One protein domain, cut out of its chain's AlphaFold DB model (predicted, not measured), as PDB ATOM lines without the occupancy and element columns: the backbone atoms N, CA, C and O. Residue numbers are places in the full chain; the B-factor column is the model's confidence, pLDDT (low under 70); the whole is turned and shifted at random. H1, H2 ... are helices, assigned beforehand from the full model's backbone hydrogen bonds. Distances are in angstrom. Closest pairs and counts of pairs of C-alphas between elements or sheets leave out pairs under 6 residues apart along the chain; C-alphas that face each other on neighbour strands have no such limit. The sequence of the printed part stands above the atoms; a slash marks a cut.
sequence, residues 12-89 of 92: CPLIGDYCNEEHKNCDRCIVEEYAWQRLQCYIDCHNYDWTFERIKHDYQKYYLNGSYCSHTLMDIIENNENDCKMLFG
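Overview. This is residues 12 to 89 of the 92 residues of an uncharacterized protein of Roseburia sp. 1XD42-69 (UniProt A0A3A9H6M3). One long helix, H1, runs past a cluster of three shorter helices, H2, H3 and H4, that cross one another at large angles; H4 packs on residues 32 to 39 of H1, and H2 packs on H4. Beyond the first end of H1, the stretch before it makes a loop, of which residues 20 to 25 stick out. The printed part has 78 residues with four named helices, in the order H1, H2, H3, H4, and no named strand; its class is all helix. It is only just compact, close to loose, with a radius of gyration of the C-alphas of 13.5 A, and the C-alphas span 42 by 29 by 19 A.

Arrangement. H1, residues 26 to 45, and H4, residues 81 to 88, touch through residues 32 to 39 alone of H1; their closest C-alphas, those of Ala 35 and Asp 83, are 5.0 A apart. These two stand at a steep tilt of 62 degrees, opposite ways. H2, residues 52 to 65, touches H4 with residues 56 to 60 alone; the closest C-alphas, those of Lys 56 and Phe 88, are 5.4 A apart, and the lines are about perpendicular at 81 degrees. H3, residues 71 to 79, only just touches H1, with 3 pairs of C-alphas within 8 A, through residues 39 to 43 alone of H1; the closest are Ile 43 and Ile 76 at 7.3 A, at a steep tilt of 51 degrees, opposite ways. The helix packing is mostly crossed, with no touching pair at a shallow tilt. H3 is close to H2 but not clearly touching; their closest C-alphas, those of Ile 55 and Leu 73, are 7.2 A apart. H1 and H2 are only just apart, at 8.0 A. In H1, H2, H3 and H4 every O i to N i+4 pair is within hydrogen-bond range.

Along the chain. H1 measures 28.6 A from first to last C-alpha, from C-alpha 26 at (43.715, -22.828, 17.665) to C-alpha 45 at (26.055, -32.803, 37.798). H2 measures 19.6 A, H3 12.3 A and H4 10.1 A. H4 ends at C-alpha 88, at (46.549, -31.746, 33.117).

Size, cuts and confidence. The C-alphas of Glu 22 and His 71 are the two farthest apart, at 42.4 A. The printed part has no cut. The links from H2 to H3 and from H3 to H4 are tight, and that from H1 to H2 is short. Residues 12 to 25 hold no named element. The mean pLDDT of the printed part is 81.4, and residues 12 to 27 are under 70.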
ATOM      1  N   CYS A  12      42.053 -16.868  24.087       52.78
ATOM      2  CA  CYS A  12      41.505 -18.097  24.655       52.78
ATOM      3  C   CYS A  12      40.985 -17.787  26.071       52.78
ATOM      4  O   CYS A  12      41.803 -17.438  26.930       52.78
ATOM      5  N   PRO A  13      39.668 -17.888  26.341       51.69
ATOM      6  CA  PRO A  13      39.103 -17.595  27.659       51.69
ATOM      7  C   PRO A  13      39.729 -18.411  28.797       51.69
ATOM      8  O   PRO A  13      39.801 -17.914  29.918       51.69
ATOM      9  N   LEU A  14      40.200 -19.633  28.511       52.38
ATOM     10  CA  LEU A  14      40.783 -20.527  29.516       52.38
ATOM     11  C   LEU A  14      42.255 -20.241  29.854       52.38
ATOM     12  O   LEU A  14      42.653 -20.336  31.011       52.38
ATOM     13  N   ILE A  15      43.074 -19.926  28.847       52.00
ATOM     14  CA  ILE A  15      44.542 -19.827  28.985       52.00
ATOM     15  C   ILE A  15      44.974 -18.365  29.186       52.00
ATOM     16  O   ILE A  15      46.067 -18.095  29.680       52.00
ATOM     17  N   GLY A  16      44.119 -17.403  28.816       52.56
ATOM     18  CA  GLY A  16      44.460 -15.980  28.843       52.56
ATOM     19  C   GLY A  16      45.544 -15.593  27.829       52.56
ATOM     20  O   GLY A  16      46.093 -14.499  27.925       52.56
ATOM     21  N   ASP A  17      45.847 -16.479  26.874       51.66
ATOM     22  CA  ASP A  17      46.892 -16.304  25.865       51.66
ATOM     23  C   ASP A  17      46.300 -16.177  24.448       51.66
ATOM     24  O   ASP A  17      45.152 -16.562  24.172       51.66
ATOM     25  N   TYR A  18      47.077 -15.578  23.548       48.22
ATOM     26  CA  TYR A  18      46.671 -15.246  22.187       48.22
ATOM     27  C   TYR A  18      46.779 -16.473  21.271       48.22
ATOM     28  O   TYR A  18      47.878 -16.959  21.012       48.22
ATOM     29  N   CYS A  19      45.663 -16.932  20.681       53.34
ATOM     30  CA  CYS A  19      45.769 -17.770  19.484       53.34
ATOM     31  C   CYS A  19      46.151 -16.867  18.305       53.34
ATOM     32  O   CYS A  19      45.352 -16.028  17.883       53.34
ATOM     33  N   ASN A  20      47.355 -17.023  17.754       50.59
ATOM     34  CA  ASN A  20      47.693 -16.415  16.472       50.59
ATOM     35  C   ASN A  20      47.351 -17.395  15.329       50.59
ATOM     36  O   ASN A  20      47.691 -18.576  15.357       50.59
ATOM     37  N   GLU A  21      46.682 -16.898  14.283       49.12
ATOM     38  CA  GLU A  21      46.408 -17.686  13.065       49.12
ATOM     39  C   GLU A  21      47.719 -18.169  12.385       49.12
ATOM     40  O   GLU A  21      47.683 -19.100  11.585       49.12
ATOM     41  N   GLU A  22      48.886 -17.602  12.739       50.97
ATOM     42  CA  GLU A  22      50.209 -18.010  12.233       50.97
ATOM     43  C   GLU A  22      50.916 -19.125  13.038       50.97
ATOM     44  O   GLU A  22      51.751 -19.820  12.461       50.97
ATOM     45  N   HIS A  23      50.590 -19.373  14.321       49.75
ATOM     46  CA  HIS A  23      51.126 -20.510  15.101       49.75
ATOM     47  C   HIS A  23      50.014 -21.488  15.508       49.75
ATOM     48  O   HIS A  23      49.684 -21.657  16.673       49.75
ATOM     49  N   LYS A  24      49.477 -22.194  14.510       51.62
ATOM     50  CA  LYS A  24      49.078 -23.620  14.514       51.62
ATOM     51  C   LYS A  24      48.283 -24.282  15.660       51.62
ATOM     52  O   LYS A  24      47.998 -25.459  15.494       51.62
ATOM     53  N   ASN A  25      47.859 -23.638  16.746       56.03
ATOM     54  CA  ASN A  25      47.229 -24.363  17.864       56.03
ATOM     55  C   ASN A  25      45.853 -23.840  18.293       56.03
ATOM     56  O   ASN A  25      45.387 -24.189  19.373       56.03
ATOM     57  N   CYS A  26      45.141 -23.104  17.435       62.09
ATOM     58  CA  CYS A  26      43.715 -22.828  17.665       62.09
ATOM     59  C   CYS A  26      42.901 -24.127  17.836       62.09
ATOM     60  O   CYS A  26      42.034 -24.177  18.701       62.09
ATOM     61  N   ASP A  27      43.223 -25.193  17.091       67.94
ATOM     62  CA  ASP A  27      42.571 -26.499  17.257       67.94
ATOM     63  C   ASP A  27      42.828 -27.086  18.650       67.94
ATOM     64  O   ASP A  27      41.902 -27.568  19.295       67.94
ATOM     65  N   ARG A  28      44.065 -26.985  19.159       71.75
ATOM     66  CA  ARG A  28      44.403 -27.430  20.518       71.75
ATOM     67  C   ARG A  28      43.633 -26.626  21.569       71.75
ATOM     68  O   ARG A  28      43.007 -27.235  22.427       71.75
ATOM     69  N   CYS A  29      43.602 -25.296  21.455       72.88
ATOM     70  CA  CYS A  29      42.864 -24.436  22.386       72.88
ATOM     71  C   CYS A  29      41.361 -24.752  22.403       72.88
ATOM     72  O   CYS A  29      40.767 -24.868  23.469       72.88
ATOM     73  N   ILE A  30      40.745 -24.922  21.228       75.62
ATOM     74  CA  ILE A  30      39.322 -25.273  21.108       75.62
ATOM     75  C   ILE A  30      39.048 -26.625  21.773       75.62
ATOM     76  O   ILE A  30      38.066 -26.786  22.495       75.62
ATOM     77  N   VAL A  31      39.914 -27.609  21.535       81.88
ATOM     78  CA  VAL A  31      39.752 -28.952  22.093       81.88
ATOM     79  C   VAL A  31      39.937 -28.943  23.619       81.88
ATOM     80  O   VAL A  31      39.151 -29.592  24.311       81.88
ATOM     81  N   GLU A  32      40.894 -28.176  24.149       83.38
ATOM     82  CA  GLU A  32      41.088 -27.982  25.593       83.38
ATOM     83  C   GLU A  32      39.884 -27.269  26.241       83.38
ATOM     84  O   GLU A  32      39.393 -27.721  27.274       83.38
ATOM     85  N   GLU A  33      39.309 -26.233  25.617       83.12
ATOM     86  CA  GLU A  33      38.077 -25.611  26.131       83.12
ATOM     87  C   GLU A  33      36.907 -26.595  26.182       83.12
ATOM     88  O   GLU A  33      36.192 -26.665  27.184       83.12
ATOM     89  N   TYR A  34      36.716 -27.391  25.128       84.88
ATOM     90  CA  TYR A  34      35.659 -28.398  25.118       84.88
ATOM     91  C   TYR A  34      35.889 -29.494  26.161       84.88
ATOM     92  O   TYR A  34      34.922 -29.972  26.756       84.88
ATOM     93  N   ALA A  35      37.141 -29.898  26.393       90.06
ATOM     94  CA  ALA A  35      37.484 -30.836  27.457       90.06
ATOM     95  C   ALA A  35      37.143 -30.255  28.833       90.06
ATOM     96  O   ALA A  35      36.523 -30.935  29.651       90.06
ATOM     97  N   TRP A  36      37.458 -28.980  29.068       91.94
ATOM     98  CA  TRP A  36      37.113 -28.336  30.329       91.94
ATOM     99  C   TRP A  36      35.602 -28.216  30.531       91.94
ATOM    100  O   TRP A  36      35.108 -28.563  31.599       91.94
ATOM    101  N   GLN A  37      34.847 -27.814  29.507       88.50
ATOM    102  CA  GLN A  37      33.384 -27.726  29.592       88.50
ATOM    103  C   GLN A  37      32.732 -29.077  29.919       88.50
ATOM    104  O   GLN A  37      31.782 -29.128  30.703       88.50
ATOM    105  N   ARG A  38      33.245 -30.183  29.356       91.50
ATOM    106  CA  ARG A  38      32.787 -31.536  29.712       91.50
ATOM    107  C   ARG A  38      33.075 -31.856  31.176       91.50
ATOM    108  O   ARG A  38      32.178 -32.322  31.876       91.50
ATOM    109  N   LEU A  39      34.278 -31.532  31.645       93.56
ATOM    110  CA  LEU A  39      34.669 -31.731  33.038       93.56
ATOM    111  C   LEU A  39      33.791 -30.920  34.003       93.56
ATOM    112  O   LEU A  39      33.321 -31.457  35.002       93.56
ATOM    113  N   GLN A  40      33.534 -29.646  33.689       92.06
ATOM    114  CA  GLN A  40      32.655 -28.782  34.481       92.06
ATOM    115  C   GLN A  40      31.242 -29.342  34.556       92.06
ATOM    116  O   GLN A  40      30.686 -29.441  35.642       92.06
ATOM    117  N   CYS A  41      30.691 -29.784  33.423       91.44
ATOM    118  CA  CYS A  41      29.375 -30.409  33.391       91.44
ATOM    119  C   CYS A  41      29.313 -31.627  34.328       91.44
ATOM    120  O   CYS A  41      28.348 -31.778  35.077       91.44
ATOM    121  N   TYR A  42      30.355 -32.464  34.343       95.31
ATOM    122  CA  TYR A  42      30.440 -33.609  35.250       95.31
ATOM    123  C   TYR A  42      30.490 -33.180  36.725       95.31
ATOM    124  O   TYR A  42      29.740 -33.719  37.542       95.31
ATOM    125  N   ILE A  43      31.338 -32.202  37.056       93.69
ATOM    126  CA  ILE A  43      31.498 -31.641  38.408       93.69
ATOM    127  C   ILE A  43      30.168 -31.081  38.920       93.69
ATOM    128  O   ILE A  43      29.738 -31.436  40.019       93.69
ATOM    129  N   ASP A  44      29.489 -30.280  38.100       92.94
ATOM    130  CA  ASP A  44      28.207 -29.663  38.437       92.94
ATOM    131  C   ASP A  44      27.109 -30.724  38.611       92.94
ATOM    132  O   ASP A  44      26.362 -30.693  39.590       92.94
ATOM    133  N   CYS A  45      27.039 -31.717  37.715       95.19
ATOM    134  CA  CYS A  45      26.055 -32.803  37.798       95.19
ATOM    135  C   CYS A  45      26.194 -33.644  39.077       95.19
ATOM    136  O   CYS A  45      25.198 -34.172  39.574       95.19
ATOM    137  N   HIS A  46      27.408 -33.757  39.616       94.75
ATOM    138  CA  HIS A  46      27.688 -34.508  40.840       94.75
ATOM    139  C   HIS A  46      27.763 -33.623  42.097       94.75
ATOM    140  O   HIS A  46      28.009 -34.137  43.189       94.75
ATOM    141  N   ASN A  47      27.497 -32.314  41.975       94.38
ATOM    142  CA  ASN A  47      27.628 -31.316  43.044       94.38
ATOM    143  C   ASN A  47      29.012 -31.328  43.714       94.38
ATOM    144  O   ASN A  47      29.127 -31.239  44.941       94.38
ATOM    145  N   TYR A  48      30.070 -31.479  42.923       94.00
ATOM    146  CA  TYR A  48      31.430 -31.420  43.436       94.00
ATOM    147  C   TYR A  48      31.965 -29.982  43.451       94.00
ATOM    148  O   TYR A  48      31.670 -29.186  42.569       94.00
ATOM    149  N   ASP A  49      32.792 -29.654  44.447       92.25
ATOM    150  CA  ASP A  49      33.430 -28.336  44.584       92.25
ATOM    151  C   ASP A  49      34.902 -28.402  44.150       92.25
ATOM    152  O   ASP A  49      35.829 -28.499  44.968       92.25
ATOM    153  N   TRP A  50      35.112 -28.424  42.831       92.94
ATOM    154  CA  TRP A  50      36.439 -28.450  42.220       92.94
ATOM    155  C   TRP A  50      36.622 -27.333  41.203       92.94
ATOM    156  O   TRP A  50      35.826 -27.151  40.288       92.94
ATOM    157  N   THR A  51      37.742 -26.628  41.329       91.38
ATOM    158  CA  THR A  51      38.191 -25.644  40.345       91.38
ATOM    159  C   THR A  51      39.248 -26.253  39.433       91.38
ATOM    160  O   THR A  51      39.962 -27.176  39.834       91.38
ATOM    161  N   PHE A  52      39.397 -25.695  38.230       89.69
ATOM    162  CA  PHE A  52      40.422 -26.109  37.267       89.69
ATOM    163  C   PHE A  52      41.813 -26.217  37.911       89.69
ATOM    164  O   PHE A  52      42.448 -27.266  37.848       89.69
ATOM    165  N   GLU A  53      42.251 -25.163  38.610       90.56
ATOM    166  CA  GLU A  53      43.586 -25.123  39.222       90.56
ATOM    167  C   GLU A  53      43.774 -26.153  40.332       90.56
ATOM    168  O   GLU A  53      44.854 -26.727  40.477       90.56
ATOM    169  N   ARG A  54      42.718 -26.430  41.103       91.38
ATOM    170  CA  ARG A  54      42.779 -27.433  42.164       91.38
ATOM    171  C   ARG A  54      42.891 -28.841  41.584       91.38
ATOM    172  O   ARG A  54      43.707 -29.624  42.064       91.38
ATOM    173  N   ILE A  55      42.121 -29.139  40.535       92.06
ATOM    174  CA  ILE A  55      42.201 -30.418  39.816       92.06
ATOM    175  C   ILE A  55      43.589 -30.571  39.202       92.06
ATOM    176  O   ILE A  55      44.225 -31.594  39.418       92.06
ATOM    177  N   LYS A  56      44.092 -29.547  38.504       91.56
ATOM    178  CA  LYS A  56      45.426 -29.556  37.895       91.56
ATOM    179  C   LYS A  56      46.518 -29.851  38.918       91.56
ATOM    180  O   LYS A  56      47.315 -30.766  38.714       91.56
ATOM    181  N   HIS A  57      46.538 -29.100  40.019       90.38
ATOM    182  CA  HIS A  57      47.520 -29.272  41.085       90.38
ATOM    183  C   HIS A  57      47.487 -30.694  41.662       90.38
ATOM    184  O   HIS A  57      48.525 -31.355  41.739       90.38
ATOM    185  N   ASP A  58      46.306 -31.183  42.040       91.19
ATOM    186  CA  ASP A  58      46.175 -32.483  42.699       91.19
ATOM    187  C   ASP A  58      46.387 -33.652  41.724       91.19
ATOM    188  O   ASP A  58      47.048 -34.625  42.086       91.19
ATOM    189  N   TYR A  59      45.929 -33.533  40.472       90.94
ATOM    190  CA  TYR A  59      46.199 -34.487  39.392       90.94
ATOM    191  C   TYR A  59      47.709 -34.635  39.178       90.94
ATOM    192  O   TYR A  59      48.257 -35.734  39.267       90.94
ATOM    193  N   GLN A  60      48.421 -33.526  38.971       89.62
ATOM    194  CA  GLN A  60      49.866 -33.565  38.753       89.62
ATOM    195  C   GLN A  60      50.605 -34.104  39.978       89.62
ATOM    196  O   GLN A  60      51.513 -34.917  39.832       89.62
ATOM    197  N   LYS A  61      50.193 -33.731  41.193       86.94
ATOM    198  CA  LYS A  61      50.791 -34.251  42.429       86.94
ATOM    199  C   LYS A  61      50.566 -35.757  42.602       86.94
ATOM    200  O   LYS A  61      51.488 -36.450  43.038       86.94
ATOM    201  N   TYR A  62      49.381 -36.264  42.261       86.31
ATOM    202  CA  TYR A  62      49.071 -37.694  42.274       86.31
ATOM    203  C   TYR A  62      50.003 -38.464  41.329       86.31
ATOM    204  O   TYR A  62      50.682 -39.392  41.766       86.31
ATOM    205  N   TYR A  63      50.124 -38.023  40.072       81.94
ATOM    206  CA  TYR A  63      50.946 -38.710  39.069       81.94
ATOM    207  C   TYR A  63      52.461 -38.491  39.225       81.94
ATOM    208  O   TYR A  63      53.232 -39.371  38.852       81.94
ATOM    209  N   LEU A  64      52.911 -37.360  39.782       79.38
ATOM    210  CA  LEU A  64      54.338 -37.091  40.020       79.38
ATOM    211  C   LEU A  64      54.866 -37.786  41.276       79.38
ATOM    212  O   LEU A  64      55.981 -38.300  41.272       79.38
ATOM    213  N   ASN A  65      54.080 -37.784  42.352       79.62
ATOM    214  CA  ASN A  65      54.572 -38.133  43.686       79.62
ATOM    215  C   ASN A  65      53.841 -39.327  44.316       79.62
ATOM    216  O   ASN A  65      54.097 -39.629  45.480       79.62
ATOM    217  N   GLY A  66      52.892 -39.961  43.615       75.62
ATOM    218  CA  GLY A  66      52.080 -41.061  44.157       75.62
ATOM    219  C   GLY A  66      51.305 -40.673  45.423       75.62
ATOM    220  O   GLY A  66      51.053 -41.510  46.286       75.62
ATOM    221  N   SER A  67      51.016 -39.378  45.588       77.31
ATOM    222  CA  SER A  67      50.394 -38.833  46.796       77.31
ATOM    223  C   SER A  67      48.920 -39.225  46.903       77.31
ATOM    224  O   SER A  67      48.284 -39.524  45.904       77.31
ATOM    225  N   TYR A  68      48.353 -39.176  48.110       74.00
ATOM    226  CA  TYR A  68      46.915 -39.375  48.314       74.00
ATOM    227  C   TYR A  68      46.088 -38.387  47.472       74.00
ATOM    228  O   TYR A  68      46.333 -37.180  47.509       74.00
ATOM    229  N   CYS A  69      45.097 -38.918  46.758       80.00
ATOM    230  CA  CYS A  69      44.119 -38.177  45.972       80.00
ATOM    231  C   CYS A  69      42.738 -38.352  46.616       80.00
ATOM    232  O   CYS A  69      42.418 -39.425  47.129       80.00
ATOM    233  N   SER A  70      41.926 -37.295  46.636       88.50
ATOM    234  CA  SER A  70      40.583 -37.381  47.214       88.50
ATOM    235  C   SER A  70      39.681 -38.327  46.407       88.50
ATOM    236  O   SER A  70      39.822 -38.431  45.190       88.50
ATOM    237  N   HIS A  71      38.710 -38.968  47.062       90.50
ATOM    238  CA  HIS A  71      37.771 -39.864  46.378       90.50
ATOM    239  C   HIS A  71      36.959 -39.171  45.276       90.50
ATOM    240  O   HIS A  71      36.746 -39.765  44.229       90.50
ATOM    241  N   THR A  72      36.548 -37.916  45.476       93.50
ATOM    242  CA  THR A  72      35.792 -37.168  44.458       93.50
ATOM    243  C   THR A  72      36.666 -36.763  43.276       93.50
ATOM    244  O   THR A  72      36.189 -36.748  42.150       93.50
ATOM    245  N   LEU A  73      37.956 -36.496  43.496       91.94
ATOM    246  CA  LEU A  73      38.893 -36.264  42.397       91.94
ATOM    247  C   LEU A  73      39.176 -37.548  41.609       91.94
ATOM    248  O   LEU A  73      39.221 -37.498  40.385       91.94
ATOM    249  N   MET A  74      39.325 -38.692  42.283       92.44
ATOM    250  CA  MET A  74      39.462 -39.982  41.597       92.44
ATOM    251  C   MET A  74      38.236 -40.287  40.735       92.44
ATOM    252  O   MET A  74      38.402 -40.644  39.578       92.44
ATOM    253  N   ASP A  75      37.027 -40.052  41.251       94.88
ATOM    254  CA  ASP A  75      35.793 -40.221  40.478       94.88
ATOM    255  C   ASP A  75      35.749 -39.312  39.234       94.88
ATOM    256  O   ASP A  75      35.454 -39.780  38.133       94.88
ATOM    257  N   ILE A  76      36.133 -38.035  39.369       94.00
ATOM    258  CA  ILE A  76      36.254 -37.116  38.225       94.00
ATOM    259  C   ILE A  76      37.246 -37.662  37.190       94.00
ATOM    260  O   ILE A  76      36.932 -37.667  36.000       94.00
ATOM    261  N   ILE A  77      38.426 -38.122  37.622       92.75
ATOM    262  CA  ILE A  77      39.477 -38.628  36.726       92.75
ATOM    263  C   ILE A  77      39.030 -39.912  36.027       92.75
ATOM    264  O   ILE A  77      39.179 -40.018  34.815       92.75
ATOM    265  N   GLU A  78      38.469 -40.872  36.758       93.31
ATOM    266  CA  GLU A  78      38.053 -42.168  36.211       93.31
ATOM    267  C   GLU A  78      36.936 -42.018  35.169       93.31
ATOM    268  O   GLU A  78      36.932 -42.725  34.162       93.31
ATOM    269  N   ASN A  79      36.036 -41.047  35.352       94.88
ATOM    270  CA  ASN A  79      34.937 -40.794  34.417       94.88
ATOM    271  C   ASN A  79      35.292 -39.812  33.288       94.88
ATOM    272  O   ASN A  79      34.534 -39.694  32.326       94.88
ATOM    273  N   ASN A  80      36.434 -39.120  33.372       93.06
ATOM    274  CA  ASN A  80      36.852 -38.106  32.398       93.06
ATOM    275  C   ASN A  80      38.344 -38.223  32.027       93.06
ATOM    276  O   ASN A  80      39.000 -37.221  31.746       93.06
ATOM    277  N   GLU A  81      38.898 -39.442  32.008       91.75
ATOM    278  CA  GLU A  81      40.350 -39.690  31.934       91.75
ATOM    279  C   GLU A  81      41.030 -38.965  30.763       91.75
ATOM    280  O   GLU A  81      42.058 -38.312  30.940       91.75
ATOM    281  N   ASN A  82      40.446 -39.045  29.563       91.88
ATOM    282  CA  ASN A  82      41.012 -38.417  28.366       91.88
ATOM    283  C   ASN A  82      41.049 -36.890  28.476       91.88
ATOM    284  O   ASN A  82      42.042 -36.277  28.086       91.88
ATOM    285  N   ASP A  83      39.993 -36.294  29.030       92.31
ATOM    286  CA  ASP A  83      39.901 -34.850  29.228       92.31
ATOM    287  C   ASP A  83      40.889 -34.403  30.312       92.31
ATOM    288  O   ASP A  83      41.671 -33.482  30.088       92.31
ATOM    289  N   CYS A  84      40.970 -35.118  31.440       91.50
ATOM    290  CA  CYS A  84      41.970 -34.858  32.478       91.50
ATOM    291  C   CYS A  84      43.406 -34.986  31.956       91.50
ATOM    292  O   CYS A  84      44.250 -34.139  32.242       91.50
ATOM    293  N   LYS A  85      43.705 -36.022  31.169       90.81
ATOM    294  CA  LYS A  85      45.038 -36.232  30.596       90.81
ATOM    295  C   LYS A  85      45.401 -35.156  29.582       90.81
ATOM    296  O   LYS A  85      46.559 -34.753  29.525       90.81
ATOM    297  N   MET A  86      44.438 -34.705  28.790       88.69
ATOM    298  CA  MET A  86      44.631 -33.617  27.842       88.69
ATOM    299  C   MET A  86      44.883 -32.283  28.551       88.69
ATOM    300  O   MET A  86      45.807 -31.570  28.177       88.69
ATOM    301  N   LEU A  87      44.094 -31.973  29.581       88.88
ATOM    302  CA  LEU A  87      44.156 -30.698  30.300       88.88
ATOM    303  C   LEU A  87      45.323 -30.610  31.293       88.88
ATOM    304  O   LEU A  87      45.889 -29.538  31.501       88.88
ATOM    305  N   PHE A  88      45.660 -31.722  31.949       90.06
ATOM    306  CA  PHE A  88      46.549 -31.746  33.117       90.06
ATOM    307  C   PHE A  88      47.717 -32.719  32.981       90.06
ATOM    308  O   PHE A  88      48.543 -32.818  33.896       90.06
ATOM    309  N   GLY A  89      47.788 -33.448  31.864       84.44
ATOM    310  CA  GLY A  89      48.908 -34.321  31.554       84.44
ATOM    311  C   GLY A  89      50.230 -33.579  31.702       84.44
ATOM    312  O   GLY A  89      50.348 -32.401  31.371       84.44
TER     313      GLY A  89